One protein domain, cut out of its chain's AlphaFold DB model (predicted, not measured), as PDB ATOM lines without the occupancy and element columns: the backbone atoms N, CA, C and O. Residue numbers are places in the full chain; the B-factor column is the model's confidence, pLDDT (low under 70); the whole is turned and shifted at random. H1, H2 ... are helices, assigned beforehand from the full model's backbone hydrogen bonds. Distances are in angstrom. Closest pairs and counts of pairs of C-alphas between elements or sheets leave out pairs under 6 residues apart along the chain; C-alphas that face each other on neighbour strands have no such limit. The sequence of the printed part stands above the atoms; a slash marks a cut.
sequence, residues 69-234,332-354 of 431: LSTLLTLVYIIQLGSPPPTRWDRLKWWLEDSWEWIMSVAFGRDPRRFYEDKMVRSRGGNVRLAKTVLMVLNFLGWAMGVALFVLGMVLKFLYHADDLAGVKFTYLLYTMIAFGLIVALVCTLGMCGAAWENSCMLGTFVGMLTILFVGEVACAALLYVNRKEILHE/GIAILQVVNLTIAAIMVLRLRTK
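What this domain is: This is residues 69 to 234 and 332 to 354 of the 431 residues of the protein "CD151 antigen-like" of Branchiostoma belcheri (UniProt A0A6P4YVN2). Two long helices, H4 and H5, lie side by side as a long hairpin, and H6 folds back from the end of H5, so that H5 and H6 make a V. H8 packs on H6 and on H4 near its first residues, with H1, H2 and H3 loosely round it, while residues 219 to 234, of which 219 to 226 belong to H6 and 228 to 234 to H7, stick out. Printed are 189 residues with eight named helices, H1 to H8 in order, and no named strand: the class is all helix. The whole is only just compact, close to loose, with a radius of gyration of the C-alphas of 19.3 A, and only just elongated, spanning 61 by 40 by 33 A.

How they stand to each other: Start at H1, residues 69 to 81: it is close to but not clearly touching H8, residues 332 to 353, and the closest C-alphas, of Val 76 and Val 339, are 7.3 A apart. H2, residues 88 to 107, is likewise close to but not clearly touching H8, with the C-alphas of Ser 99 and Val 338 closest at 7.9 A. H3, residues 113 to 122, only just touches H8, with 3 pairs of C-alphas within 8 A, Met 120 and Ile 346 closest at 7.5 A. H4, residues 128 to 160, and H5, residues 168 to 196, form a helical hairpin at a shallow tilt of 24 degrees; look at Gly 146 and Gly 181, whose C-alphas are closest at 4.3 A. With residues 131 to 138 alone H4 touches H8, at a steep tilt of 48 degrees, the C-alphas of Leu 135 and Asn 340 being closest at 6.4 A. H5 and H6, residues 200 to 226, form another hairpin, at a shallow tilt of 32 degrees, only just short of steep; the closest C-alphas, of Gly 194 and Leu 203, are 4.6 A apart. H8, the hub, touches H6 at 27 degrees, a shallow tilt, opposite ways, with the C-alphas of Ser 200 and Val 348 closest at 5.1 A. H7, residues 228 to 234, touches no helix. Every O i to N i+4 pair is within hydrogen-bond range in H1, H4, H5, H6, H7 and H8, against 15 of 16 in H2 and 3 of 6 in H3.

Where its parts are: Find C-alpha 69, where H1 begins, at (121.788, -44.421, -27.302). H4 starts at C-alpha 128, (107.066, -28.943, -32.145), and runs 47.7 A; H5 runs 42.3 A, H6 39.0 A, H8 32.0 A and H2 28.7 A. H8 ends at C-alpha 353, (110.029, -19.594, -42.314).

The domain as a whole: The C-alphas farthest apart, of Pro 86 and Asp 164, are 62.0 A apart. Residues 235 to 331 are not printed, and C-alphas 234 and 332 are 27.7 A apart across the cut. Of the links that are printed whole, none is long. The mean pLDDT of the printed part is 77.3; look for values under 70 at residues 69 to 126, 161 to 169 and 354.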
ATOM      1  N   LEU A  69     121.484 -45.030 -26.009       54.50
ATOM      2  CA  LEU A  69     121.788 -44.421 -27.302       54.50
ATOM      3  C   LEU A  69     120.810 -44.811 -28.425       54.50
ATOM      4  O   LEU A  69     120.354 -43.964 -29.184       54.50
ATOM      5  N   SER A  70     120.464 -46.094 -28.532       54.41
ATOM      6  CA  SER A  70     119.524 -46.617 -29.527       54.41
ATOM      7  C   SER A  70     118.132 -46.035 -29.343       54.41
ATOM      8  O   SER A  70     117.476 -45.653 -30.312       54.41
ATOM      9  N   THR A  71     117.687 -45.963 -28.094       60.81
ATOM     10  CA  THR A  71     116.375 -45.434 -27.728       60.81
ATOM     11  C   THR A  71     116.321 -43.934 -27.996       60.81
ATOM     12  O   THR A  71     115.388 -43.473 -28.646       60.81
ATOM     13  N   LEU A  72     117.361 -43.185 -27.617       61.56
ATOM     14  CA  LEU A  72     117.477 -41.751 -27.893       61.56
ATOM     15  C   LEU A  72     117.497 -41.444 -29.392       61.56
ATOM     16  O   LEU A  72     116.722 -40.612 -29.849       61.56
ATOM     17  N   LEU A  73     118.313 -42.147 -30.178       61.38
ATOM     18  CA  LEU A  73     118.369 -41.952 -31.630       61.38
ATOM     19  C   LEU A  73     117.045 -42.304 -32.311       61.38
ATOM     20  O   LEU A  73     116.611 -41.610 -33.228       61.38
ATOM     21  N   THR A  74     116.372 -43.355 -31.841       61.91
ATOM     22  CA  THR A  74     115.057 -43.742 -32.364       61.91
ATOM     23  C   THR A  74     113.997 -42.699 -32.004       61.91
ATOM     24  O   THR A  74     113.206 -42.327 -32.866       61.91
ATOM     25  N   LEU A  75     114.014 -42.154 -30.783       63.06
ATOM     26  CA  LEU A  75     113.120 -41.074 -30.358       63.06
ATOM     27  C   LEU A  75     113.372 -39.781 -31.138       63.06
ATOM     28  O   LEU A  75     112.425 -39.191 -31.646       63.06
ATOM     29  N   VAL A  76     114.630 -39.369 -31.310       62.47
ATOM     30  CA  VAL A  76     115.007 -38.194 -32.115       62.47
ATOM     31  C   VAL A  76     114.533 -38.356 -33.555       62.47
ATOM     32  O   VAL A  76     113.934 -37.443 -34.116       62.47
ATOM     33  N   TYR A  77     114.721 -39.536 -34.140       61.91
ATOM     34  CA  TYR A  77     114.268 -39.832 -35.493       61.91
ATOM     35  C   TYR A  77     112.732 -39.791 -35.616       61.91
ATOM     36  O   TYR A  77     112.200 -39.191 -36.552       61.91
ATOM     37  N   ILE A  78     112.006 -40.375 -34.652       62.62
ATOM     38  CA  ILE A  78     110.534 -40.311 -34.578       62.62
ATOM     39  C   ILE A  78     110.064 -38.852 -34.469       62.62
ATOM     40  O   ILE A  78     109.123 -38.458 -35.157       62.62
ATOM     41  N   ILE A  79     110.752 -38.035 -33.665       60.41
ATOM     42  CA  ILE A  79     110.464 -36.605 -33.484       60.41
ATOM     43  C   ILE A  79     110.727 -35.807 -34.772       60.41
ATOM     44  O   ILE A  79     109.979 -34.874 -35.072       60.41
ATOM     45  N   GLN A  80     111.765 -36.155 -35.540       56.91
ATOM     46  CA  GLN A  80     112.206 -35.377 -36.701       56.91
ATOM     47  C   GLN A  80     111.493 -35.734 -38.017       56.91
ATOM     48  O   GLN A  80     111.261 -34.831 -38.825       56.91
ATOM     49  N   LEU A  81     111.159 -37.009 -38.260       55.00
ATOM     50  CA  LEU A  81     110.842 -37.501 -39.615       55.00
ATOM     51  C   LEU A  81     109.527 -38.283 -39.749       55.00
ATOM     52  O   LEU A  81     109.134 -38.608 -40.865       55.00
ATOM     53  N   GLY A  82     108.821 -38.571 -38.654       49.00
ATOM     54  CA  GLY A  82     107.449 -39.091 -38.698       49.00
ATOM     55  C   GLY A  82     107.253 -40.541 -39.180       49.00
ATOM     56  O   GLY A  82     106.149 -41.056 -39.026       49.00
ATOM     57  N   SER A  83     108.257 -41.249 -39.721       51.25
ATOM     58  CA  SER A  83     108.153 -42.696 -40.030       51.25
ATOM     59  C   SER A  83     109.522 -43.404 -40.087       51.25
ATOM     60  O   SER A  83     110.395 -42.938 -40.826       51.25
ATOM     61  N   PRO A  84     109.747 -44.517 -39.352       50.31
ATOM     62  CA  PRO A  84     111.039 -45.209 -39.303       50.31
ATOM     63  C   PRO A  84     111.368 -45.979 -40.605       50.31
ATOM     64  O   PRO A  84     110.463 -46.554 -41.205       50.31
ATOM     65  N   PRO A  85     112.651 -46.069 -41.020       52.47
ATOM     66  CA  PRO A  85     113.111 -47.008 -42.036       52.47
ATOM     67  C   PRO A  85     113.190 -48.438 -41.465       52.47
ATOM     68  O   PRO A  85     113.214 -48.614 -40.237       52.47
ATOM     69  N   PRO A  86     113.246 -49.464 -42.335       55.41
ATOM     70  CA  PRO A  86     112.953 -50.850 -41.970       55.41
ATOM     71  C   PRO A  86     113.979 -51.513 -41.039       55.41
ATOM     72  O   PRO A  86     113.618 -52.463 -40.349       55.41
ATOM     73  N   THR A  87     115.224 -51.024 -40.943       60.81
ATOM     74  CA  THR A  87     116.242 -51.616 -40.051       60.81
ATOM     75  C   THR A  87     116.957 -50.588 -39.160       60.81
ATOM     76  O   THR A  87     116.988 -49.386 -39.429       60.81
ATOM     77  N   ARG A  88     117.524 -51.069 -38.043       57.09
ATOM     78  CA  ARG A  88     118.214 -50.258 -37.019       57.09
ATOM     79  C   ARG A  88     119.538 -49.663 -37.516       57.09
ATOM     80  O   ARG A  88     119.882 -48.556 -37.110       57.09
ATOM     81  N   TRP A  89     120.253 -50.373 -38.385       51.69
ATOM     82  CA  TRP A  89     121.552 -49.945 -38.915       51.69
ATOM     83  C   TRP A  89     121.407 -48.912 -40.030       51.69
ATOM     84  O   TRP A  89     122.172 -47.948 -40.061       51.69
ATOM     85  N   ASP A  90     120.361 -49.035 -40.852       57.22
ATOM     86  CA  ASP A  90     120.055 -48.046 -41.890       57.22
ATOM     87  C   ASP A  90     119.672 -46.689 -41.281       57.22
ATOM     88  O   ASP A  90     120.050 -45.651 -41.814       57.22
ATOM     89  N   ARG A  91     119.005 -46.672 -40.111       55.75
ATOM     90  CA  ARG A  91     118.699 -45.434 -39.363       55.75
ATOM     91  C   ARG A  91     119.948 -44.668 -38.946       55.75
ATOM     92  O   ARG A  91     120.030 -43.461 -39.158       55.75
ATOM     93  N   LEU A  92     120.891 -45.364 -38.312       49.38
ATOM     94  CA  LEU A  92     122.104 -44.752 -37.778       49.38
ATOM     95  C   LEU A  92     123.026 -44.296 -38.911       49.38
ATOM     96  O   LEU A  92     123.515 -43.173 -38.875       49.38
ATOM     97  N   LYS A  93     123.226 -45.148 -39.922       61.41
ATOM     98  CA  LYS A  93     124.062 -44.836 -41.083       61.41
ATOM     99  C   LYS A  93     123.538 -43.613 -41.830       61.41
ATOM    100  O   LYS A  93     124.297 -42.679 -42.054       61.41
ATOM    101  N   TRP A  94     122.239 -43.583 -42.124       53.69
ATOM    102  CA  TRP A  94     121.617 -42.454 -42.809       53.69
ATOM    103  C   TRP A  94     121.712 -41.154 -41.995       53.69
ATOM    104  O   TRP A  94     121.993 -40.099 -42.549       53.69
ATOM    105  N   TRP A  95     121.534 -41.213 -40.669       54.66
ATOM    106  CA  TRP A  95     121.672 -40.038 -39.800       54.66
ATOM    107  C   TRP A  95     123.120 -39.535 -39.696       54.66
ATOM    108  O   TRP A  95     123.343 -38.325 -39.680       54.66
ATOM    109  N   LEU A  96     124.099 -40.446 -39.650       58.06
ATOM    110  CA  LEU A  96     125.530 -40.126 -39.614       58.06
ATOM    111  C   LEU A  96     126.024 -39.530 -40.935       58.06
ATOM    112  O   LEU A  96     126.707 -38.512 -40.902       58.06
ATOM    113  N   GLU A  97     125.670 -40.126 -42.076       66.56
ATOM    114  CA  GLU A  97     126.022 -39.605 -43.408       66.56
ATOM    115  C   GLU A  97     125.444 -38.203 -43.617       66.56
ATOM    116  O   GLU A  97     126.117 -37.305 -44.113       66.56
ATOM    117  N   ASP A  98     124.221 -37.977 -43.154       60.06
ATOM    118  CA  ASP A  98     123.550 -36.702 -43.337       60.06
ATOM    119  C   ASP A  98     124.059 -35.597 -42.402       60.06
ATOM    120  O   ASP A  98     124.241 -34.447 -42.804       60.06
ATOM    121  N   SER A  99     124.356 -35.971 -41.156       58.78
ATOM    122  CA  SER A  99     125.000 -35.081 -40.191       58.78
ATOM    123  C   SER A  99     126.414 -34.719 -40.658       58.78
ATOM    124  O   SER A  99     126.809 -33.561 -40.540       58.78
ATOM    125  N   TRP A 100     127.154 -35.670 -41.243       62.44
ATOM    126  CA  TRP A 100     128.475 -35.449 -41.838       62.44
ATOM    127  C   TRP A 100     128.430 -34.447 -42.997       62.44
ATOM    128  O   TRP A 100     129.182 -33.476 -42.984       62.44
ATOM    129  N   GLU A 101     127.512 -34.605 -43.950       62.41
ATOM    130  CA  GLU A 101     127.347 -33.652 -45.060       62.41
ATOM    131  C   GLU A 101     126.998 -32.237 -44.572       62.41
ATOM    132  O   GLU A 101     127.522 -31.247 -45.089       62.41
ATOM    133  N   TRP A 102     126.172 -32.117 -43.527       62.19
ATOM    134  CA  TRP A 102     125.870 -30.822 -42.921       62.19
ATOM    135  C   TRP A 102     127.092 -30.204 -42.226       62.19
ATOM    136  O   TRP A 102     127.388 -29.032 -42.470       62.19
ATOM    137  N   ILE A 103     127.836 -30.978 -41.424       57.53
ATOM    138  CA  ILE A 103     129.073 -30.521 -40.767       57.53
ATOM    139  C   ILE A 103     130.048 -29.993 -41.820       57.53
ATOM    140  O   ILE A 103     130.568 -28.887 -41.678       57.53
ATOM    141  N   MET A 104     130.235 -30.736 -42.913       62.47
ATOM    142  CA  MET A 104     131.086 -30.311 -44.022       62.47
ATOM    143  C   MET A 104     130.528 -29.060 -44.710       62.47
ATOM    144  O   MET A 104     131.285 -28.154 -45.046       62.47
ATOM    145  N   SER A 105     129.210 -28.944 -44.886       62.31
ATOM    146  CA  SER A 105     128.611 -27.745 -45.484       62.31
ATOM    147  C   SER A 105     128.879 -26.478 -44.665       62.31
ATOM    148  O   SER A 105     129.220 -25.449 -45.244       62.31
ATOM    149  N   VAL A 106     128.814 -26.564 -43.332       54.56
ATOM    150  CA  VAL A 106     129.102 -25.436 -42.435       54.56
ATOM    151  C   VAL A 106     130.602 -25.164 -42.354       54.56
ATOM    152  O   VAL A 106     131.009 -24.008 -42.453       54.56
ATOM    153  N   ALA A 107     131.428 -26.208 -42.243       52.56
ATOM    154  CA  ALA A 107     132.884 -26.083 -42.181       52.56
ATOM    155  C   ALA A 107     133.485 -25.478 -43.462       52.56
ATOM    156  O   ALA A 107     134.448 -24.721 -43.391       52.56
ATOM    157  N   PHE A 108     132.898 -25.770 -44.626       63.09
ATOM    158  CA  PHE A 108     133.368 -25.289 -45.930       63.09
ATOM    159  C   PHE A 108     132.521 -24.146 -46.516       63.09
ATOM    160  O   PHE A 108     132.651 -23.831 -47.697       63.09
ATOM    161  N   GLY A 109     131.646 -23.519 -45.720       49.22
ATOM    162  CA  GLY A 109     130.905 -22.320 -46.130       49.22
ATOM    163  C   GLY A 109     129.894 -22.517 -47.271       49.22
ATOM    164  O   GLY A 109     129.520 -21.540 -47.923       49.22
ATOM    165  N   ARG A 110     129.425 -23.745 -47.534       60.59
ATOM    166  CA  ARG A 110     128.287 -23.973 -48.446       60.59
ATOM    167  C   ARG A 110     126.994 -23.528 -47.765       60.59
ATOM    168  O   ARG A 110     126.783 -23.822 -46.595       60.59
ATOM    169  N   ASP A 111     126.113 -22.849 -48.504       55.00
ATOM    170  CA  ASP A 111     124.872 -22.265 -47.971       55.00
ATOM    171  C   ASP A 111     123.952 -23.360 -47.362       55.00
ATOM    172  O   ASP A 111     123.315 -24.113 -48.112       55.00
ATOM    173  N   PRO A 112     123.839 -23.478 -46.018       55.59
ATOM    174  CA  PRO A 112     123.179 -24.618 -45.359       55.59
ATOM    175  C   PRO A 112     121.661 -24.648 -45.573       55.59
ATOM    176  O   PRO A 112     120.992 -25.631 -45.249       55.59
ATOM    177  N   ARG A 113     121.096 -23.555 -46.104       55.72
ATOM    178  CA  ARG A 113     119.657 -23.378 -46.327       55.72
ATOM    179  C   ARG A 113     119.067 -24.433 -47.262       55.72
ATOM    180  O   ARG A 113     118.011 -24.970 -46.945       55.72
ATOM    181  N   ARG A 114     119.748 -24.784 -48.361       54.44
ATOM    182  CA  ARG A 114     119.216 -25.748 -49.349       54.44
ATOM    183  C   ARG A 114     119.107 -27.173 -48.805       54.44
ATOM    184  O   ARG A 114     118.115 -27.840 -49.063       54.44
ATOM    185  N   PHE A 115     120.092 -27.617 -48.022       53.12
ATOM    186  CA  PHE A 115     120.090 -28.948 -47.402       53.12
ATOM    187  C   PHE A 115     118.924 -29.109 -46.416       53.12
ATOM    188  O   PHE A 115     118.279 -30.151 -46.319       53.12
ATOM    189  N   TYR A 116     118.621 -28.027 -45.705       52.72
ATOM    190  CA  TYR A 116     117.590 -28.014 -44.687       52.72
ATOM    191  C   TYR A 116     116.169 -27.859 -45.229       52.72
ATOM    192  O   TYR A 116     115.242 -28.420 -44.641       52.72
ATOM    193  N   GLU A 117     115.970 -27.124 -46.325       54.22
ATOM    194  CA  GLU A 117     114.650 -26.988 -46.951       54.22
ATOM    195  C   GLU A 117     114.096 -28.336 -47.426       54.22
ATOM    196  O   GLU A 117     112.933 -28.644 -47.151       54.22
ATOM    197  N   ASP A 118     114.940 -29.192 -48.006       52.34
ATOM    198  CA  ASP A 118     114.533 -30.513 -48.502       52.34
ATOM    199  C   ASP A 118     114.098 -31.457 -47.360       52.34
ATOM    200  O   ASP A 118     113.136 -32.225 -47.468       52.34
ATOM    201  N   LYS A 119     114.738 -31.332 -46.189       49.44
ATOM    202  CA  LYS A 119     114.363 -32.072 -44.972       49.44
ATOM    203  C   LYS A 119     113.174 -31.481 -44.226       49.44
ATOM    204  O   LYS A 119     112.368 -32.224 -43.658       49.44
ATOM    205  N   MET A 120     113.017 -30.158 -44.239       49.59
ATOM    206  CA  MET A 120     111.886 -29.482 -43.604       49.59
ATOM    207  C   MET A 120     110.548 -29.814 -44.268       49.59
ATOM    208  O   MET A 120     109.543 -29.924 -43.560       49.59
ATOM    209  N   VAL A 121     110.524 -30.032 -45.588       50.09
ATOM    210  CA  VAL A 121     109.315 -30.469 -46.310       50.09
ATOM    211  C   VAL A 121     108.818 -31.825 -45.791       50.09
ATOM    212  O   VAL A 121     107.609 -32.025 -45.667       50.09
ATOM    213  N   ARG A 122     109.731 -32.723 -45.395       48.03
ATOM    214  CA  ARG A 122     109.406 -34.053 -44.853       48.03
ATOM    215  C   ARG A 122     109.079 -34.047 -43.351       48.03
ATOM    216  O   ARG A 122     108.324 -34.892 -42.888       48.03
ATOM    217  N   SER A 123     109.547 -33.047 -42.603       52.22
ATOM    218  CA  SER A 123     109.318 -32.888 -41.154       52.22
ATOM    219  C   SER A 123     107.971 -32.218 -40.793       52.22
ATOM    220  O   SER A 123     107.759 -31.777 -39.663       52.22
ATOM    221  N   ARG A 124     107.005 -32.077 -41.713       50.69
ATOM    222  CA  ARG A 124     105.723 -31.385 -41.427       50.69
ATOM    223  C   ARG A 124     104.833 -32.050 -40.355       50.69
ATOM    224  O   ARG A 124     103.878 -31.407 -39.936       50.69
ATOM    225  N   GLY A 125     105.158 -33.254 -39.869       54.47
ATOM    226  CA  GLY A 125     104.372 -33.994 -38.865       54.47
ATOM    227  C   GLY A 125     104.933 -34.074 -37.432       54.47
ATOM    228  O   GLY A 125     104.322 -34.735 -36.600       54.47
ATOM    229  N   GLY A 126     106.082 -33.460 -37.114       61.09
ATOM    230  CA  GLY A 126     106.701 -33.569 -35.779       61.09
ATOM    231  C   GLY A 126     106.048 -32.684 -34.701       61.09
ATOM    232  O   GLY A 126     105.734 -31.518 -34.948       61.09
ATOM    233  N   ASN A 127     105.891 -33.202 -33.474       74.44
ATOM    234  CA  ASN A 127     105.392 -32.449 -32.312       74.44
ATOM    235  C   ASN A 127     106.381 -31.331 -31.910       74.44
ATOM    236  O   ASN A 127     107.287 -31.543 -31.108       74.44
ATOM    237  N   VAL A 128     106.197 -30.111 -32.429       78.62
ATOM    238  CA  VAL A 128     107.066 -28.943 -32.145       78.62
ATOM    239  C   VAL A 128     107.191 -28.658 -30.642       78.62
ATOM    240  O   VAL A 128     108.262 -28.285 -30.168       78.62
ATOM    241  N   ARG A 129     106.116 -28.892 -29.877       82.56
ATOM    242  CA  ARG A 129     106.129 -28.758 -28.411       82.56
ATOM    243  C   ARG A 129     107.130 -29.718 -27.770       82.56
ATOM    244  O   ARG A 129     107.894 -29.299 -26.915       82.56
ATOM    245  N   LEU A 130     107.169 -30.970 -28.233       83.94
ATOM    246  CA  LEU A 130     108.105 -31.978 -27.738       83.94
ATOM    247  C   LEU A 130     109.550 -31.597 -28.069       83.94
ATOM    248  O   LEU A 130     110.397 -31.645 -27.187       83.94
ATOM    249  N   ALA A 131     109.823 -31.152 -29.300       85.50
ATOM    250  CA  ALA A 131     111.157 -30.693 -29.692       85.50
ATOM    251  C   ALA A 131     111.642 -29.520 -28.819       85.50
ATOM    252  O   ALA A 131     112.774 -29.537 -28.342       85.50
ATOM    253  N   LYS A 132     110.765 -28.542 -28.547       88.06
ATOM    254  CA  LYS A 132     111.051 -27.412 -27.649       88.06
ATOM    255  C   LYS A 132     111.327 -27.875 -26.216       88.06
ATOM    256  O   LYS A 132     112.304 -27.429 -25.620       88.06
ATOM    257  N   THR A 133     110.508 -28.778 -25.675       87.75
ATOM    258  CA  THR A 133     110.696 -29.322 -24.321       87.75
ATOM    259  C   THR A 133     112.000 -30.106 -24.206       87.75
ATOM    260  O   THR A 133     112.764 -29.869 -23.278       87.75
ATOM    261  N   VAL A 134     112.297 -30.991 -25.162       89.31
ATOM    262  CA  VAL A 134     113.551 -31.764 -25.185       89.31
ATOM    263  C   VAL A 134     114.756 -30.831 -25.262       89.31
ATOM    264  O   VAL A 134     115.693 -30.988 -24.486       89.31
ATOM    265  N   LEU A 135     114.712 -29.822 -26.137       91.38
ATOM    266  CA  LEU A 135     115.774 -28.827 -26.259       91.38
ATOM    267  C   LEU A 135     115.994 -28.075 -24.939       91.38
ATOM    268  O   LEU A 135     117.130 -27.900 -24.509       91.38
ATOM    269  N   MET A 136     114.918 -27.660 -24.269       92.88
ATOM    270  CA  MET A 136     114.999 -26.957 -22.989       92.88
ATOM    271  C   MET A 136     115.588 -27.843 -21.884       92.88
ATOM    272  O   MET A 136     116.489 -27.401 -21.180       92.88
ATOM    273  N   VAL A 137     115.138 -29.096 -21.772       93.31
ATOM    274  CA  VAL A 137     115.632 -30.046 -20.762       93.31
ATOM    275  C   VAL A 137     117.107 -30.383 -20.986       93.31
ATOM    276  O   VAL A 137     117.889 -30.298 -20.045       93.31
ATOM    277  N   LEU A 138     117.518 -30.711 -22.217       92.06
ATOM    278  CA  LEU A 138     118.917 -31.049 -22.509       92.06
ATOM    279  C   LEU A 138     119.863 -29.878 -22.217       92.06
ATOM    280  O   LEU A 138     120.927 -30.080 -21.633       92.06
ATOM    281  N   ASN A 139     119.467 -28.652 -22.571       95.00
ATOM    282  CA  ASN A 139     120.271 -27.470 -22.270       95.00
ATOM    283  C   ASN A 139     120.261 -27.121 -20.775       95.00
ATOM    284  O   ASN A 139     121.286 -26.684 -20.267       95.00
ATOM    285  N   PHE A 140     119.172 -27.368 -20.044       95.56
ATOM    286  CA  PHE A 140     119.156 -27.193 -18.588       95.56
ATOM    287  C   PHE A 140     120.084 -28.181 -17.872       95.56
ATOM    288  O   PHE A 140     120.838 -27.780 -16.989       95.56
ATOM    289  N   LEU A 141     120.091 -29.453 -18.288       94.44
ATOM    290  CA  LEU A 141     121.023 -30.450 -17.755       94.44
ATOM    291  C   LEU A 141     122.478 -30.056 -18.040       94.44
ATOM    292  O   LEU A 141     123.307 -30.084 -17.135       94.44
ATOM    293  N   GLY A 142     122.779 -29.624 -19.269       94.25
ATOM    294  CA  GLY A 142     124.107 -29.118 -19.626       94.25
ATOM    295  C   GLY A 142     124.512 -27.884 -18.813       94.25
ATOM    296  O   GLY A 142     125.635 -27.812 -18.322       94.25
ATOM    297  N   TRP A 143     123.581 -26.954 -18.593       97.31
ATOM    298  CA  TRP A 143     123.798 -25.772 -17.760       97.31
ATOM    299  C   TRP A 143     124.113 -26.144 -16.308       97.31
ATOM    300  O   TRP A 143     125.100 -25.656 -15.762       97.31
ATOM    301  N   ALA A 144     123.328 -27.042 -15.705       97.19
ATOM    302  CA  ALA A 144     123.543 -27.495 -14.333       97.19
ATOM    303  C   ALA A 144     124.914 -28.174 -14.174       97.19
ATOM    304  O   ALA A 144     125.642 -27.875 -13.229       97.19
ATOM    305  N   MET A 145     125.301 -29.019 -15.136       95.88
ATOM    306  CA  MET A 145     126.628 -29.642 -15.166       95.88
ATOM    307  C   MET A 145     127.750 -28.607 -15.333       95.88
ATOM    308  O   MET A 145     128.766 -28.700 -14.650       95.88
ATOM    309  N   GLY A 146     127.569 -27.599 -16.193       97.19
ATOM    310  CA  GLY A 146     128.539 -26.515 -16.383       97.19
ATOM    311  C   GLY A 146     128.741 -25.673 -15.121       97.19
ATOM    312  O   GLY A 146     129.878 -25.416 -14.728       97.19
ATOM    313  N   VAL A 147     127.650 -25.313 -14.435       97.94
ATOM    314  CA  VAL A 147     127.702 -24.601 -13.146       97.94
ATOM    315  C   VAL A 147     128.377 -25.457 -12.079       97.94
ATOM    316  O   VAL A 147     129.245 -24.955 -11.371       97.94
ATOM    317  N   ALA A 148     128.038 -26.746 -11.985       97.31
ATOM    318  CA  ALA A 148     128.680 -27.656 -11.042       97.31
ATOM    319  C   ALA A 148     130.196 -27.749 -11.284       97.31
ATOM    320  O   ALA A 148     130.969 -27.663 -10.334       97.31
ATOM    321  N   LEU A 149     130.626 -27.852 -12.547       96.25
ATOM    322  CA  LEU A 149     132.044 -27.896 -12.914       96.25
ATOM    323  C   LEU A 149     132.770 -26.584 -12.575       96.25
ATOM    324  O   LEU A 149     133.871 -26.607 -12.029       96.25
ATOM    325  N   PHE A 150     132.140 -25.441 -12.860       96.62
ATOM    326  CA  PHE A 150     132.667 -24.119 -12.521       96.62
ATOM    327  C   PHE A 150     132.834 -23.946 -11.005       96.62
ATOM    328  O   PHE A 150     133.908 -23.565 -10.541       96.62
ATOM    329  N   VAL A 151     131.793 -24.267 -10.227       96.19
ATOM    330  CA  VAL A 151     131.818 -24.175  -8.759       96.19
ATOM    331  C   VAL A 151     132.862 -25.121  -8.182       96.19
ATOM    332  O   VAL A 151     133.650 -24.699  -7.343       96.19
ATOM    333  N   LEU A 152     132.922 -26.366  -8.664       93.44
ATOM    334  CA  LEU A 152     133.942 -27.319  -8.242       93.44
ATOM    335  C   LEU A 152     135.348 -26.772  -8.517       93.44
ATOM    336  O   LEU A 152     136.195 -26.813  -7.635       93.44
ATOM    337  N   GLY A 153     135.593 -26.189  -9.692       91.62
ATOM    338  CA  GLY A 153     136.897 -25.605 -10.021       91.62
ATOM    339  C   GLY A 153     137.285 -24.447  -9.120       91.62
ATOM    340  O   GLY A 153     138.417 -24.392  -8.649       91.62
ATOM    341  N   MET A 154     136.332 -23.568  -8.816       91.62
ATOM    342  CA  MET A 154     136.537 -22.469  -7.875       91.62
ATOM    343  C   MET A 154     136.840 -22.989  -6.467       91.62
ATOM    344  O   MET A 154     137.807 -22.545  -5.852       91.62
ATOM    345  N   VAL A 155     136.061 -23.954  -5.973       90.69
ATOM    346  CA  VAL A 155     136.263 -24.559  -4.648       90.69
ATOM    347  C   VAL A 155     137.634 -25.223  -4.559       90.69
ATOM    348  O   VAL A 155     138.370 -24.933  -3.622       90.69
ATOM    349  N   LEU A 156     138.024 -26.044  -5.540       86.12
ATOM    350  CA  LEU A 156     139.347 -26.676  -5.550       86.12
ATOM    351  C   LEU A 156     140.464 -25.625  -5.607       86.12
ATOM    352  O   LEU A 156     141.451 -25.749  -4.890       86.12
ATOM    353  N   LYS A 157     140.299 -24.548  -6.386       84.25
ATOM    354  CA  LYS A 157     141.275 -23.451  -6.414       84.25
ATOM    355  C   LYS A 157     141.456 -22.811  -5.033       84.25
ATOM    356  O   LYS A 157     142.591 -22.612  -4.603       84.25
ATOM    357  N   PHE A 158     140.357 -22.491  -4.347       82.75
ATOM    358  CA  PHE A 158     140.402 -21.877  -3.017       82.75
ATOM    359  C   PHE A 158     140.978 -22.819  -1.960       82.75
ATOM    360  O   PHE A 158     141.833 -22.407  -1.179       82.75
ATOM    361  N   LEU A 159     140.548 -24.084  -1.954       79.06
ATOM    362  CA  LEU A 159     141.023 -25.082  -0.994       79.06
ATOM    363  C   LEU A 159     142.524 -25.345  -1.129       79.06
ATOM    364  O   LEU A 159     143.187 -25.557  -0.120       79.06
ATOM    365  N   TYR A 160     143.058 -25.309  -2.350       70.06
ATOM    366  CA  TYR A 160     144.436 -25.717  -2.609       70.06
ATOM    367  C   TYR A 160     145.439 -24.578  -2.764       70.06
ATOM    368  O   TYR A 160     146.595 -24.878  -3.043       70.06
ATOM    369  N   HIS A 161     145.029 -23.309  -2.590       64.69
ATOM    370  CA  HIS A 161     145.909 -22.130  -2.714       64.69
ATOM    371  C   HIS A 161     146.881 -22.304  -3.894       64.69
ATOM    372  O   HIS A 161     148.101 -22.265  -3.736       64.69
ATOM    373  N   ALA A 162     146.317 -22.595  -5.074       56.09
ATOM    374  CA  ALA A 162     147.031 -23.115  -6.248       56.09
ATOM    375  C   ALA A 162     148.112 -22.177  -6.830       56.09
ATOM    376  O   ALA A 162     148.679 -22.476  -7.880       56.09
ATOM    377  N   ASP A 163     148.372 -21.054  -6.165       54.31
ATOM    378  CA  ASP A 163     149.407 -20.091  -6.499       54.31
ATOM    379  C   ASP A 163     150.739 -20.380  -5.753       54.31
ATOM    380  O   ASP A 163     151.779 -19.986  -6.269       54.31
ATOM    381  N   ASP A 164     150.747 -21.132  -4.633       52.41
ATOM    382  CA  ASP A 164     151.967 -21.386  -3.822       52.41
ATOM    383  C   ASP A 164     152.377 -22.869  -3.663       52.41
ATOM    384  O   ASP A 164     153.549 -23.150  -3.411       52.41
ATOM    385  N   LEU A 165     151.457 -23.838  -3.797       49.28
ATOM    386  CA  LEU A 165     151.698 -25.218  -3.319       49.28
ATOM    387  C   LEU A 165     151.537 -26.325  -4.372       49.28
ATOM    388  O   LEU A 165     152.049 -27.432  -4.207       49.28
ATOM    389  N   ALA A 166     150.846 -26.044  -5.473       52.16
ATOM    390  CA  ALA A 166     150.631 -27.003  -6.546       52.16
ATOM    391  C   ALA A 166     151.382 -26.511  -7.783       52.16
ATOM    392  O   ALA A 166     151.076 -25.445  -8.304       52.16
ATOM    393  N   GLY A 167     152.400 -27.254  -8.227       60.12
ATOM    394  CA  GLY A 167     153.232 -26.852  -9.361       60.12
ATOM    395  C   GLY A 167     152.408 -26.409 -10.577       60.12
ATOM    396  O   GLY A 167     151.292 -26.887 -10.790       60.12
ATOM    397  N   VAL A 168     152.987 -25.526 -11.399       63.62
ATOM    398  CA  VAL A 168     152.353 -24.840 -12.549       63.62
ATOM    399  C   VAL A 168     151.346 -25.687 -13.346       63.62
ATOM    400  O   VAL A 168     150.290 -25.189 -13.735       63.62
ATOM    401  N   LYS A 169     151.619 -26.983 -13.550       67.38
ATOM    402  CA  LYS A 169     150.763 -27.924 -14.295       67.38
ATOM    403  C   LYS A 169     149.381 -28.145 -13.655       67.38
ATOM    404  O   LYS A 169     148.387 -28.179 -14.379       67.38
ATOM    405  N   PHE A 170     149.282 -28.255 -12.329       71.75
ATOM    406  CA  PHE A 170     147.995 -28.443 -11.641       71.75
ATOM    407  C   PHE A 170     147.134 -27.177 -11.708       71.75
ATOM    408  O   PHE A 170     145.927 -27.241 -11.948       71.75
ATOM    409  N   THR A 171     147.769 -26.014 -11.599       77.69
ATOM    410  CA  THR A 171     147.111 -24.713 -11.710       77.69
ATOM    411  C   THR A 171     146.476 -24.521 -13.094       77.69
ATOM    412  O   THR A 171     145.322 -24.094 -13.190       77.69
ATOM    413  N   TYR A 172     147.153 -24.929 -14.178       82.75
ATOM    414  CA  TYR A 172     146.563 -24.930 -15.526       82.75
ATOM    415  C   TYR A 172     145.324 -25.837 -15.637       82.75
ATOM    416  O   TYR A 172     144.333 -25.448 -16.263       82.75
ATOM    417  N   LEU A 173     145.335 -27.021 -15.015       83.88
ATOM    418  CA  LEU A 173     144.173 -27.923 -15.006       83.88
ATOM    419  C   LEU A 173     142.964 -27.292 -14.299       83.88
ATOM    420  O   LEU A 173     141.844 -27.362 -14.806       83.88
ATOM    421  N   LEU A 174     143.172 -26.613 -13.169       87.44
ATOM    422  CA  LEU A 174     142.088 -25.928 -12.461       87.44
ATOM    423  C   LEU A 174     141.516 -24.760 -13.274       87.44
ATOM    424  O   LEU A 174     140.297 -24.652 -13.420       87.44
ATOM    425  N   TYR A 175     142.371 -23.911 -13.855       90.12
ATOM    426  CA  TYR A 175     141.916 -22.790 -14.684       90.12
ATOM    427  C   TYR A 175     141.148 -23.256 -15.924       90.12
ATOM    428  O   TYR A 175     140.110 -22.678 -16.256       90.12
ATOM    429  N   THR A 176     141.611 -24.319 -16.586       91.12
ATOM    430  CA  THR A 176     140.899 -24.893 -17.738       91.12
ATOM    431  C   THR A 176     139.550 -25.488 -17.336       91.12
ATOM    432  O   THR A 176     138.571 -25.277 -18.051       91.12
ATOM    433  N   MET A 177     139.450 -26.138 -16.171       92.12
ATOM    434  CA  MET A 177     138.178 -26.650 -15.652       92.12
ATOM    435  C   MET A 177     137.170 -25.525 -15.357       92.12
ATOM    436  O   MET A 177     136.008 -25.620 -15.759       92.12
ATOM    437  N   ILE A 178     137.617 -24.432 -14.723       94.56
ATOM    438  CA  ILE A 178     136.789 -23.242 -14.454       94.56
ATOM    439  C   ILE A 178     136.313 -22.613 -15.771       94.56
ATOM    440  O   ILE A 178     135.117 -22.367 -15.947       94.56
ATOM    441  N   ALA A 179     137.234 -22.381 -16.711       95.94
ATOM    442  CA  ALA A 179     136.920 -21.770 -18.000       95.94
ATOM    443  C   ALA A 179     135.934 -22.623 -18.813       95.94
ATOM    444  O   ALA A 179     134.945 -22.103 -19.330       95.94
ATOM    445  N   PHE A 180     136.160 -23.937 -18.883       95.00
ATOM    446  CA  PHE A 180     135.280 -24.856 -19.599       95.00
ATOM    447  C   PHE A 180     133.878 -24.906 -18.977       95.00
ATOM    448  O   PHE A 180     132.887 -24.798 -19.699       95.00
ATOM    449  N   GLY A 181     133.780 -24.987 -17.644       96.88
ATOM    450  CA  GLY A 181     132.496 -24.976 -16.934       96.88
ATOM    451  C   GLY A 181     131.686 -23.709 -17.214       96.88
ATOM    452  O   GLY A 181     130.496 -23.785 -17.529       96.88
ATOM    453  N   LEU A 182     132.352 -22.550 -17.199       97.19
ATOM    454  CA  LEU A 182     131.732 -21.267 -17.526       97.19
ATOM    455  C   LEU A 182     131.245 -21.214 -18.982       97.19
ATOM    456  O   LEU A 182     130.111 -20.803 -19.232       97.19
ATOM    457  N   ILE A 183     132.064 -21.654 -19.944       95.88
ATOM    458  CA  ILE A 183     131.691 -21.685 -21.368       95.88
ATOM    459  C   ILE A 183     130.461 -22.572 -21.587       95.88
ATOM    460  O   ILE A 183     129.513 -22.145 -22.252       95.88
ATOM    461  N   VAL A 184     130.442 -23.777 -21.006       95.75
ATOM    462  CA  VAL A 184     129.306 -24.705 -21.113       95.75
ATOM    463  C   VAL A 184     128.041 -24.079 -20.527       95.75
ATOM    464  O   VAL A 184     127.001 -24.083 -21.187       95.75
ATOM    465  N   ALA A 185     128.127 -23.475 -19.337       97.12
ATOM    466  CA  ALA A 185     126.992 -22.799 -18.717       97.12
ATOM    467  C   ALA A 185     126.440 -21.679 -19.617       97.12
ATOM    468  O   ALA A 185     125.240 -21.652 -19.887       97.12
ATOM    469  N   LEU A 186     127.300 -20.808 -20.158       96.38
ATOM    470  CA  LEU A 186     126.890 -19.705 -21.035       96.38
ATOM    471  C   LEU A 186     126.233 -20.196 -22.333       96.38
ATOM    472  O   LEU A 186     125.168 -19.704 -22.713       96.38
ATOM    473  N   VAL A 187     126.832 -21.186 -23.005       95.88
ATOM    474  CA  VAL A 187     126.281 -21.769 -24.241       95.88
ATOM    475  C   VAL A 187     124.913 -22.399 -23.975       95.88
ATOM    476  O   VAL A 187     123.967 -22.168 -24.733       95.88
ATOM    477  N   CYS A 188     124.763 -23.136 -22.874       96.19
ATOM    478  CA  CYS A 188     123.488 -23.730 -22.495       96.19
ATOM    479  C   CYS A 188     122.433 -22.682 -22.108       96.19
ATOM    480  O   CYS A 188     121.269 -22.831 -22.487       96.19
ATOM    481  N   THR A 189     122.809 -21.588 -21.432       94.94
ATOM    482  CA  THR A 189     121.900 -20.460 -21.163       94.94
ATOM    483  C   THR A 189     121.389 -19.836 -22.460       94.94
ATOM    484  O   THR A 189     120.185 -19.621 -22.594       94.94
ATOM    485  N   LEU A 190     122.260 -19.621 -23.454       93.56
ATOM    486  CA  LEU A 190     121.846 -19.137 -24.775       93.56
ATOM    487  C   LEU A 190     120.863 -20.098 -25.457       93.56
ATOM    488  O   LEU A 190     119.858 -19.649 -26.012       93.56
ATOM    489  N   GLY A 191     121.106 -21.410 -25.372       93.31
ATOM    490  CA  GLY A 191     120.195 -22.438 -25.887       93.31
ATOM    491  C   GLY A 191     118.818 -22.400 -25.215       93.31
ATOM    492  O   GLY A 191     117.791 -22.379 -25.899       93.31
ATOM    493  N   MET A 192     118.781 -22.307 -23.881       93.62
ATOM    494  CA  MET A 192     117.538 -22.210 -23.106       93.62
ATOM    495  C   MET A 192     116.758 -20.934 -23.426       93.62
ATOM    496  O   MET A 192     115.577 -21.004 -23.771       93.62
ATOM    497  N   CYS A 193     117.404 -19.767 -23.360       93.06
ATOM    498  CA  CYS A 193     116.757 -18.494 -23.661       93.06
ATOM    499  C   CYS A 193     116.313 -18.440 -25.137       93.06
ATOM    500  O   CYS A 193     115.262 -17.875 -25.445       93.06
ATOM    501  N   GLY A 194     117.076 -19.052 -26.053       90.62
ATOM    502  CA  GLY A 194     116.783 -19.084 -27.488       90.62
ATOM    503  C   GLY A 194     115.525 -19.889 -27.779       90.62
ATOM    504  O   GLY A 194     114.658 -19.445 -28.535       90.62
ATOM    505  N   ALA A 195     115.387 -21.032 -27.106       89.88
ATOM    506  CA  ALA A 195     114.184 -21.850 -27.145       89.88
ATOM    507  C   ALA A 195     112.988 -21.151 -26.473       89.88
ATOM    508  O   ALA A 195     111.882 -21.178 -27.015       89.88
ATOM    509  N   ALA A 196     113.192 -20.511 -25.317       89.81
ATOM    510  CA  ALA A 196     112.132 -19.864 -24.543       89.81
ATOM    511  C   ALA A 196     111.517 -18.662 -25.275       89.81
ATOM    512  O   ALA A 196     110.294 -18.588 -25.405       89.81
ATOM    513  N   TRP A 197     112.356 -17.757 -25.788       88.94
ATOM    514  CA  TRP A 197     111.922 -16.535 -26.475       88.94
ATOM    515  C   TRP A 197     111.635 -16.721 -27.962       88.94
ATOM    516  O   TRP A 197     111.257 -15.757 -28.624       88.94
ATOM    517  N   GLU A 198     111.816 -17.931 -28.500       89.19
ATOM    518  CA  GLU A 198     111.616 -18.227 -29.925       89.19
ATOM    519  C   GLU A 198     112.384 -17.250 -30.841       89.19
ATOM    520  O   GLU A 198     111.930 -16.875 -31.924       89.19
ATOM    521  N   ASN A 199     113.575 -16.831 -30.398       86.94
ATOM    522  CA  ASN A 199     114.404 -15.872 -31.115       86.94
ATOM    523  C   ASN A 199     115.379 -16.603 -32.051       86.94
ATOM    524  O   ASN A 199     116.363 -17.201 -31.612       86.94
ATOM    525  N   SER A 200     115.130 -16.493 -33.359       84.00
ATOM    526  CA  SER A 200     115.946 -17.114 -34.414       84.00
ATOM    527  C   SER A 200     117.416 -16.696 -34.401       84.00
ATOM    528  O   SER A 200     118.266 -17.468 -34.845       84.00
ATOM    529  N   CYS A 201     117.727 -15.474 -33.962       86.31
ATOM    530  CA  CYS A 201     119.103 -14.986 -33.908       86.31
ATOM    531  C   CYS A 201     119.868 -15.699 -32.791       86.31
ATOM    532  O   CYS A 201     120.895 -16.317 -33.050       86.31
ATOM    533  N   MET A 202     119.301 -15.717 -31.584       87.56
ATOM    534  CA  MET A 202     119.934 -16.316 -30.405       87.56
ATOM    535  C   MET A 202     120.035 -17.845 -30.498       87.56
ATOM    536  O   MET A 202     121.028 -18.451 -30.097       87.56
ATOM    537  N   LEU A 203     119.028 -18.483 -31.096       88.62
ATOM    538  CA  LEU A 203     119.088 -19.911 -31.388       88.62
ATOM    539  C   LEU A 203     120.066 -20.216 -32.540       88.62
ATOM    540  O   LEU A 203     120.734 -21.246 -32.531       88.62
ATOM    541  N   GLY A 204     120.211 -19.299 -33.502       85.44
ATOM    542  CA  GLY A 204     121.219 -19.383 -34.559       85.44
ATOM    543  C   GLY A 204     122.651 -19.267 -34.030       85.44
ATOM    544  O   GLY A 204     123.507 -20.050 -34.433       85.44
ATOM    545  N   THR A 205     122.910 -18.351 -33.089       88.44
ATOM    546  CA  THR A 205     124.218 -18.247 -32.421       88.44
ATOM    547  C   THR A 205     124.528 -19.503 -31.616       88.44
ATOM    548  O   THR A 205     125.647 -19.998 -31.678       88.44
ATOM    549  N   PHE A 206     123.534 -20.072 -30.930       93.00
ATOM    550  CA  PHE A 206     123.684 -21.339 -30.216       93.00
ATOM    551  C   PHE A 206     124.094 -22.494 -31.150       93.00
ATOM    552  O   PHE A 206     125.056 -23.202 -30.862       93.00
ATOM    553  N   VAL A 207     123.431 -22.635 -32.305       90.75
ATOM    554  CA  VAL A 207     123.805 -23.611 -33.347       90.75
ATOM    555  C   VAL A 207     125.244 -23.388 -33.827       90.75
ATOM    556  O   VAL A 207     126.011 -24.345 -33.927       90.75
ATOM    557  N   GLY A 208     125.638 -22.137 -34.079       88.31
ATOM    558  CA  GLY A 208     127.011 -21.797 -34.465       88.31
ATOM    559  C   GLY A 208     128.043 -22.231 -33.418       88.31
ATOM    560  O   GLY A 208     128.999 -22.926 -33.754       88.31
ATOM    561  N   MET A 209     127.805 -21.911 -32.142       92.38
ATOM    562  CA  MET A 209     128.693 -22.287 -31.033       92.38
ATOM    563  C   MET A 209     128.805 -23.808 -30.873       92.38
ATOM    564  O   MET A 209     129.913 -24.328 -30.769       92.38
ATOM    565  N   LEU A 210     127.687 -24.543 -30.933       92.38
ATOM    566  CA  LEU A 210     127.703 -26.012 -30.897       92.38
ATOM    567  C   LEU A 210     128.478 -26.623 -32.071       92.38
ATOM    568  O   LEU A 210     129.100 -27.671 -31.911       92.38
ATOM    569  N   THR A 211     128.459 -25.979 -33.239       87.88
ATOM    570  CA  THR A 211     129.221 -26.444 -34.405       87.88
ATOM    571  C   THR A 211     130.719 -26.265 -34.190       87.88
ATOM    572  O   THR A 211     131.487 -27.193 -34.425       87.88
ATOM    573  N   ILE A 212     131.132 -25.093 -33.698       89.75
ATOM    574  CA  ILE A 212     132.536 -24.802 -33.386       89.75
ATOM    575  C   ILE A 212     133.059 -25.787 -32.336       89.75
ATOM    576  O   ILE A 212     134.131 -26.359 -32.518       89.75
ATOM    577  N   LEU A 213     132.280 -26.044 -31.279       92.50
ATOM    578  CA  LEU A 213     132.635 -27.022 -30.251       92.50
ATOM    579  C   LEU A 213     132.791 -28.434 -30.826       92.50
ATOM    580  O   LEU A 213     133.720 -29.135 -30.449       92.50
ATOM    581  N   PHE A 214     131.928 -28.838 -31.761       89.06
ATOM    582  CA  PHE A 214     132.001 -30.165 -32.377       89.06
ATOM    583  C   PHE A 214     133.262 -30.321 -33.236       89.06
ATOM    584  O   PHE A 214     133.970 -31.320 -33.141       89.06
ATOM    585  N   VAL A 215     133.582 -29.311 -34.050       88.69
ATOM    586  CA  VAL A 215     134.821 -29.298 -34.843       88.69
ATOM    587  C   VAL A 215     136.046 -29.319 -33.926       88.69
ATOM    588  O   VAL A 215     136.983 -30.078 -34.175       88.69
ATOM    589  N   GLY A 216     136.018 -28.539 -32.842       89.69
ATOM    590  CA  GLY A 216     137.056 -28.545 -31.813       89.69
ATOM    591  C   GLY A 216     137.227 -29.916 -31.160       89.69
ATOM    592  O   GLY A 216     138.350 -30.387 -31.029       89.69
ATOM    593  N   GLU A 217     136.136 -30.603 -30.820       90.81
ATOM    594  CA  GLU A 217     136.176 -31.948 -30.239       90.81
ATOM    595  C   GLU A 217     136.816 -32.965 -31.194       90.81
ATOM    596  O   GLU A 217     137.685 -33.737 -30.785       90.81
ATOM    597  N   VAL A 218     136.461 -32.927 -32.484       89.19
ATOM    598  CA  VAL A 218     137.073 -33.787 -33.510       89.19
ATOM    599  C   VAL A 218     138.566 -33.486 -33.665       89.19
ATOM    600  O   VAL A 218     139.371 -34.417 -33.745       89.19
ATOM    601  N   ALA A 219     138.954 -32.207 -33.666       90.00
ATOM    602  CA  ALA A 219     140.353 -31.797 -33.741       90.00
ATOM    603  C   ALA A 219     141.148 -32.256 -32.506       90.00
ATOM    604  O   ALA A 219     142.199 -32.878 -32.651       90.00
ATOM    605  N   CYS A 220     140.620 -32.035 -31.298       90.00
ATOM    606  CA  CYS A 220     141.217 -32.500 -30.047       90.00
ATOM    607  C   CYS A 220     141.362 -34.027 -30.024       90.00
ATOM    608  O   CYS A 220     142.424 -34.536 -29.672       90.00
ATOM    609  N   ALA A 221     140.336 -34.770 -30.450       89.31
ATOM    610  CA  ALA A 221     140.390 -36.227 -30.530       89.31
ATOM    611  C   ALA A 221     141.449 -36.716 -31.533       89.31
ATOM    612  O   ALA A 221     142.150 -37.694 -31.262       89.31
ATOM    613  N   ALA A 222     141.598 -36.034 -32.674       90.00
ATOM    614  CA  ALA A 222     142.631 -36.342 -33.658       90.00
ATOM    615  C   ALA A 222     144.042 -36.067 -33.110       90.00
ATOM    616  O   ALA A 222     144.907 -36.938 -33.204       90.00
ATOM    617  N   LEU A 223     144.258 -34.906 -32.481       89.62
ATOM    618  CA  LEU A 223     145.537 -34.543 -31.858       89.62
ATOM    619  C   LEU A 223     145.918 -35.517 -30.739       89.62
ATOM    620  O   LEU A 223     147.041 -36.019 -30.717       89.62
ATOM    621  N   LEU A 224     144.965 -35.856 -29.865       87.44
ATOM    622  CA  LEU A 224     145.152 -36.843 -28.803       87.44
ATOM    623  C   LEU A 224     145.540 -38.211 -29.375       87.44
ATOM    624  O   LEU A 224     146.400 -38.899 -28.831       87.44
ATOM    625  N   TYR A 225     144.925 -38.613 -30.488       86.56
ATOM    626  CA  TYR A 225     145.218 -39.894 -31.121       86.56
ATOM    627  C   TYR A 225     146.618 -39.943 -31.741       86.56
ATOM    628  O   TYR A 225     147.325 -40.945 -31.572       86.56
ATOM    629  N   VAL A 226     147.020 -38.886 -32.453       91.12
ATOM    630  CA  VAL A 226     148.346 -38.787 -33.082       91.12
ATOM    631  C   VAL A 226     149.435 -38.758 -32.010       91.12
ATOM    632  O   VAL A 226     150.366 -39.559 -32.073       91.12
ATOM    633  N   ASN A 227     149.251 -37.947 -30.965       87.06
ATOM    634  CA  ASN A 227     150.234 -37.741 -29.900       87.06
ATOM    635  C   ASN A 227     150.076 -38.704 -28.714       87.06
ATOM    636  O   ASN A 227     150.696 -38.512 -27.674       87.06
ATOM    637  N   ARG A 228     149.282 -39.776 -28.845       83.50
ATOM    638  CA  ARG A 228     149.003 -40.705 -27.734       83.50
ATOM    639  C   ARG A 228     150.259 -41.307 -27.099       83.50
ATOM    640  O   ARG A 228     150.246 -41.604 -25.915       83.50
ATOM    641  N   LYS A 229     151.318 -41.536 -27.886       83.00
ATOM    642  CA  LYS A 229     152.580 -42.102 -27.383       83.00
ATOM    643  C   LYS A 229     153.355 -41.074 -26.565       83.00
ATOM    644  O   LYS A 229     153.811 -41.409 -25.483       83.00
ATOM    645  N   GLU A 230     153.424 -39.847 -27.069       84.19
ATOM    646  CA  GLU A 230     154.090 -38.728 -26.404       84.19
ATOM    647  C   GLU A 230     153.416 -38.407 -25.071       84.19
ATOM    648  O   GLU A 230     154.064 -38.338 -24.040       84.19
ATOM    649  N   ILE A 231     152.083 -38.343 -25.063       78.00
ATOM    650  CA  ILE A 231     151.301 -38.070 -23.851       78.00
ATOM    651  C   ILE A 231     151.523 -39.157 -22.791       78.00
ATOM    652  O   ILE A 231     151.592 -38.858 -21.601       78.00
ATOM    653  N   LEU A 232     151.660 -40.422 -23.207       75.12
ATOM    654  CA  LEU A 232     151.983 -41.514 -22.289       75.12
ATOM    655  C   LEU A 232     153.419 -41.428 -21.753       75.12
ATOM    656  O   LEU A 232     153.625 -41.819 -20.612       75.12
ATOM    657  N   HIS A 233     154.376 -40.927 -22.538       76.00
ATOM    658  CA  HIS A 233     155.760 -40.723 -22.098       76.00
ATOM    659  C   HIS A 233     155.872 -39.544 -21.123       76.00
ATOM    660  O   HIS A 233     156.398 -39.693 -20.028       76.00
ATOM    661  N   GLU A 234     155.259 -38.410 -21.458       73.81
ATOM    662  CA  GLU A 234     155.123 -37.244 -20.577       73.81
ATOM    663  C   GLU A 234     154.470 -37.604 -19.236       73.81
ATOM    664  O   GLU A 234     154.808 -37.052 -18.192       73.81
ATOM    665  N   GLY A 332     129.352 -40.364 -25.959       88.50
ATOM    666  CA  GLY A 332     127.980 -40.079 -25.538       88.50
ATOM    667  C   GLY A 332     127.661 -38.583 -25.565       88.50
ATOM    668  O   GLY A 332     126.613 -38.191 -26.081       88.50
ATOM    669  N   ILE A 333     128.583 -37.751 -25.074       90.75
ATOM    670  CA  ILE A 333     128.465 -36.287 -25.092       90.75
ATOM    671  C   ILE A 333     128.416 -35.766 -26.534       90.75
ATOM    672  O   ILE A 333     127.493 -35.021 -26.864       90.75
ATOM    673  N   ALA A 334     129.311 -36.228 -27.413       88.19
ATOM    674  CA  ALA A 334     129.318 -35.858 -28.829       88.19
ATOM    675  C   ALA A 334     127.978 -36.179 -29.517       88.19
ATOM    676  O   ALA A 334     127.443 -35.384 -30.291       88.19
ATOM    677  N   ILE A 335     127.374 -37.329 -29.202       87.88
ATOM    678  CA  ILE A 335     126.074 -37.707 -29.772       87.88
ATOM    679  C   ILE A 335     124.954 -36.810 -29.236       87.88
ATOM    680  O   ILE A 335     124.126 -36.340 -30.020       87.88
ATOM    681  N   LEU A 336     124.935 -36.527 -27.929       89.12
ATOM    682  CA  LEU A 336     123.982 -35.577 -27.344       89.12
ATOM    683  C   LEU A 336     124.128 -34.180 -27.960       89.12
ATOM    684  O   LEU A 336     123.119 -33.525 -28.228       89.12
ATOM    685  N   GLN A 337     125.354 -33.748 -28.249       91.56
ATOM    686  CA  GLN A 337     125.640 -32.481 -28.913       91.56
ATOM    687  C   GLN A 337     125.057 -32.427 -30.328       91.56
ATOM    688  O   GLN A 337     124.375 -31.456 -30.655       91.56
ATOM    689  N   VAL A 338     125.236 -33.467 -31.149       87.12
ATOM    690  CA  VAL A 338     124.653 -33.511 -32.504       87.12
ATOM    691  C   VAL A 338     123.118 -33.580 -32.450       87.12
ATOM    692  O   VAL A 338     122.430 -32.915 -33.226       87.12
ATOM    693  N   VAL A 339     122.540 -34.308 -31.491       85.38
ATOM    694  CA  VAL A 339     121.083 -34.298 -31.266       85.38
ATOM    695  C   VAL A 339     120.586 -32.887 -30.929       85.38
ATOM    696  O   VAL A 339     119.639 -32.404 -31.551       85.38
ATOM    697  N   ASN A 340     121.241 -32.202 -29.993       90.88
ATOM    698  CA  ASN A 340     120.902 -30.836 -29.587       90.88
ATOM    699  C   ASN A 340     121.012 -29.857 -30.774       90.88
ATOM    700  O   ASN A 340     120.107 -29.060 -31.029       90.88
ATOM    701  N   LEU A 341     122.076 -30.000 -31.566       90.88
ATOM    702  CA  LEU A 341     122.350 -29.216 -32.765       90.88
ATOM    703  C   LEU A 341     121.262 -29.374 -33.831       90.88
ATOM    704  O   LEU A 341     120.732 -28.378 -34.325       90.88
ATOM    705  N   THR A 342     120.879 -30.613 -34.149       85.06
ATOM    706  CA  THR A 342     119.848 -30.890 -35.163       85.06
ATOM    707  C   THR A 342     118.483 -30.337 -34.753       85.06
ATOM    708  O   THR A 342     117.814 -29.701 -35.569       85.06
ATOM    709  N   ILE A 343     118.078 -30.513 -33.488       88.25
ATOM    710  CA  ILE A 343     116.813 -29.976 -32.962       88.25
ATOM    711  C   ILE A 343     116.816 -28.443 -33.014       88.25
ATOM    712  O   ILE A 343     115.859 -27.843 -33.514       88.25
ATOM    713  N   ALA A 344     117.892 -27.807 -32.541       90.44
ATOM    714  CA  ALA A 344     118.017 -26.355 -32.540       90.44
ATOM    715  C   ALA A 344     117.976 -25.778 -33.961       90.44
ATOM    716  O   ALA A 344     117.226 -24.838 -34.220       90.44
ATOM    717  N   ALA A 345     118.705 -26.367 -34.908       86.81
ATOM    718  CA  ALA A 345     118.740 -25.884 -36.281       86.81
ATOM    719  C   ALA A 345     117.394 -26.072 -37.011       86.81
ATOM    720  O   ALA A 345     116.937 -25.134 -37.669       86.81
ATOM    721  N   ILE A 346     116.684 -27.194 -36.805       83.56
ATOM    722  CA  ILE A 346     115.294 -27.346 -37.285       83.56
ATOM    723  C   ILE A 346     114.422 -26.213 -36.732       83.56
ATOM    724  O   ILE A 346     113.673 -25.580 -37.479       83.56
ATOM    725  N   MET A 347     114.525 -25.924 -35.435       85.81
ATOM    726  CA  MET A 347     113.730 -24.882 -34.791       85.81
ATOM    727  C   MET A 347     114.076 -23.475 -35.309       85.81
ATOM    728  O   MET A 347     113.155 -22.707 -35.583       85.81
ATOM    729  N   VAL A 348     115.353 -23.150 -35.560       87.44
ATOM    730  CA  VAL A 348     115.763 -21.881 -36.204       87.44
ATOM    731  C   VAL A 348     115.060 -21.703 -37.543       87.44
ATOM    732  O   VAL A 348     114.525 -20.638 -37.840       87.44
ATOM    733  N   LEU A 349     115.044 -22.743 -38.365       82.56
ATOM    734  CA  LEU A 349     114.482 -22.647 -39.703       82.56
ATOM    735  C   LEU A 349     112.961 -22.541 -39.686       82.56
ATOM    736  O   LEU A 349     112.388 -21.771 -40.453       82.56
ATOM    737  N   ARG A 350     112.295 -23.238 -38.762       82.88
ATOM    738  CA  ARG A 350     110.859 -23.046 -38.517       82.88
ATOM    739  C   ARG A 350     110.538 -21.612 -38.113       82.88
ATOM    740  O   ARG A 350     109.543 -21.060 -38.570       82.88
ATOM    741  N   LEU A 351     111.373 -21.000 -37.280       85.00
ATOM    742  CA  LEU A 351     111.178 -19.619 -36.849       85.00
ATOM    743  C   LEU A 351     111.478 -18.604 -37.964       85.00
ATOM    744  O   LEU A 351     110.786 -17.596 -38.047       85.00
ATOM    745  N   ARG A 352     112.434 -18.890 -38.860       81.25
ATOM    746  CA  ARG A 352     112.736 -18.051 -40.038       81.25
ATOM    747  C   ARG A 352     111.714 -18.177 -41.169       81.25
ATOM    748  O   ARG A 352     111.548 -17.236 -41.934       81.25
ATOM    749  N   THR A 353     111.057 -19.331 -41.288       73.25
ATOM    750  CA  THR A 353     110.029 -19.594 -42.314       73.25
ATOM    751  C   THR A 353     108.636 -19.114 -41.913       73.25
ATOM    752  O   THR A 353     107.773 -19.041 -42.786       73.25
ATOM    753  N   LYS A 354     108.388 -18.762 -40.638       64.75
ATOM    754  CA  LYS A 354     107.155 -18.054 -40.258       64.75
ATOM    755  C   LYS A 354     107.121 -16.733 -41.047       64.75
ATOM    756  O   LYS A 354     107.987 -15.889 -40.804       64.75
TER     757      LYS A 354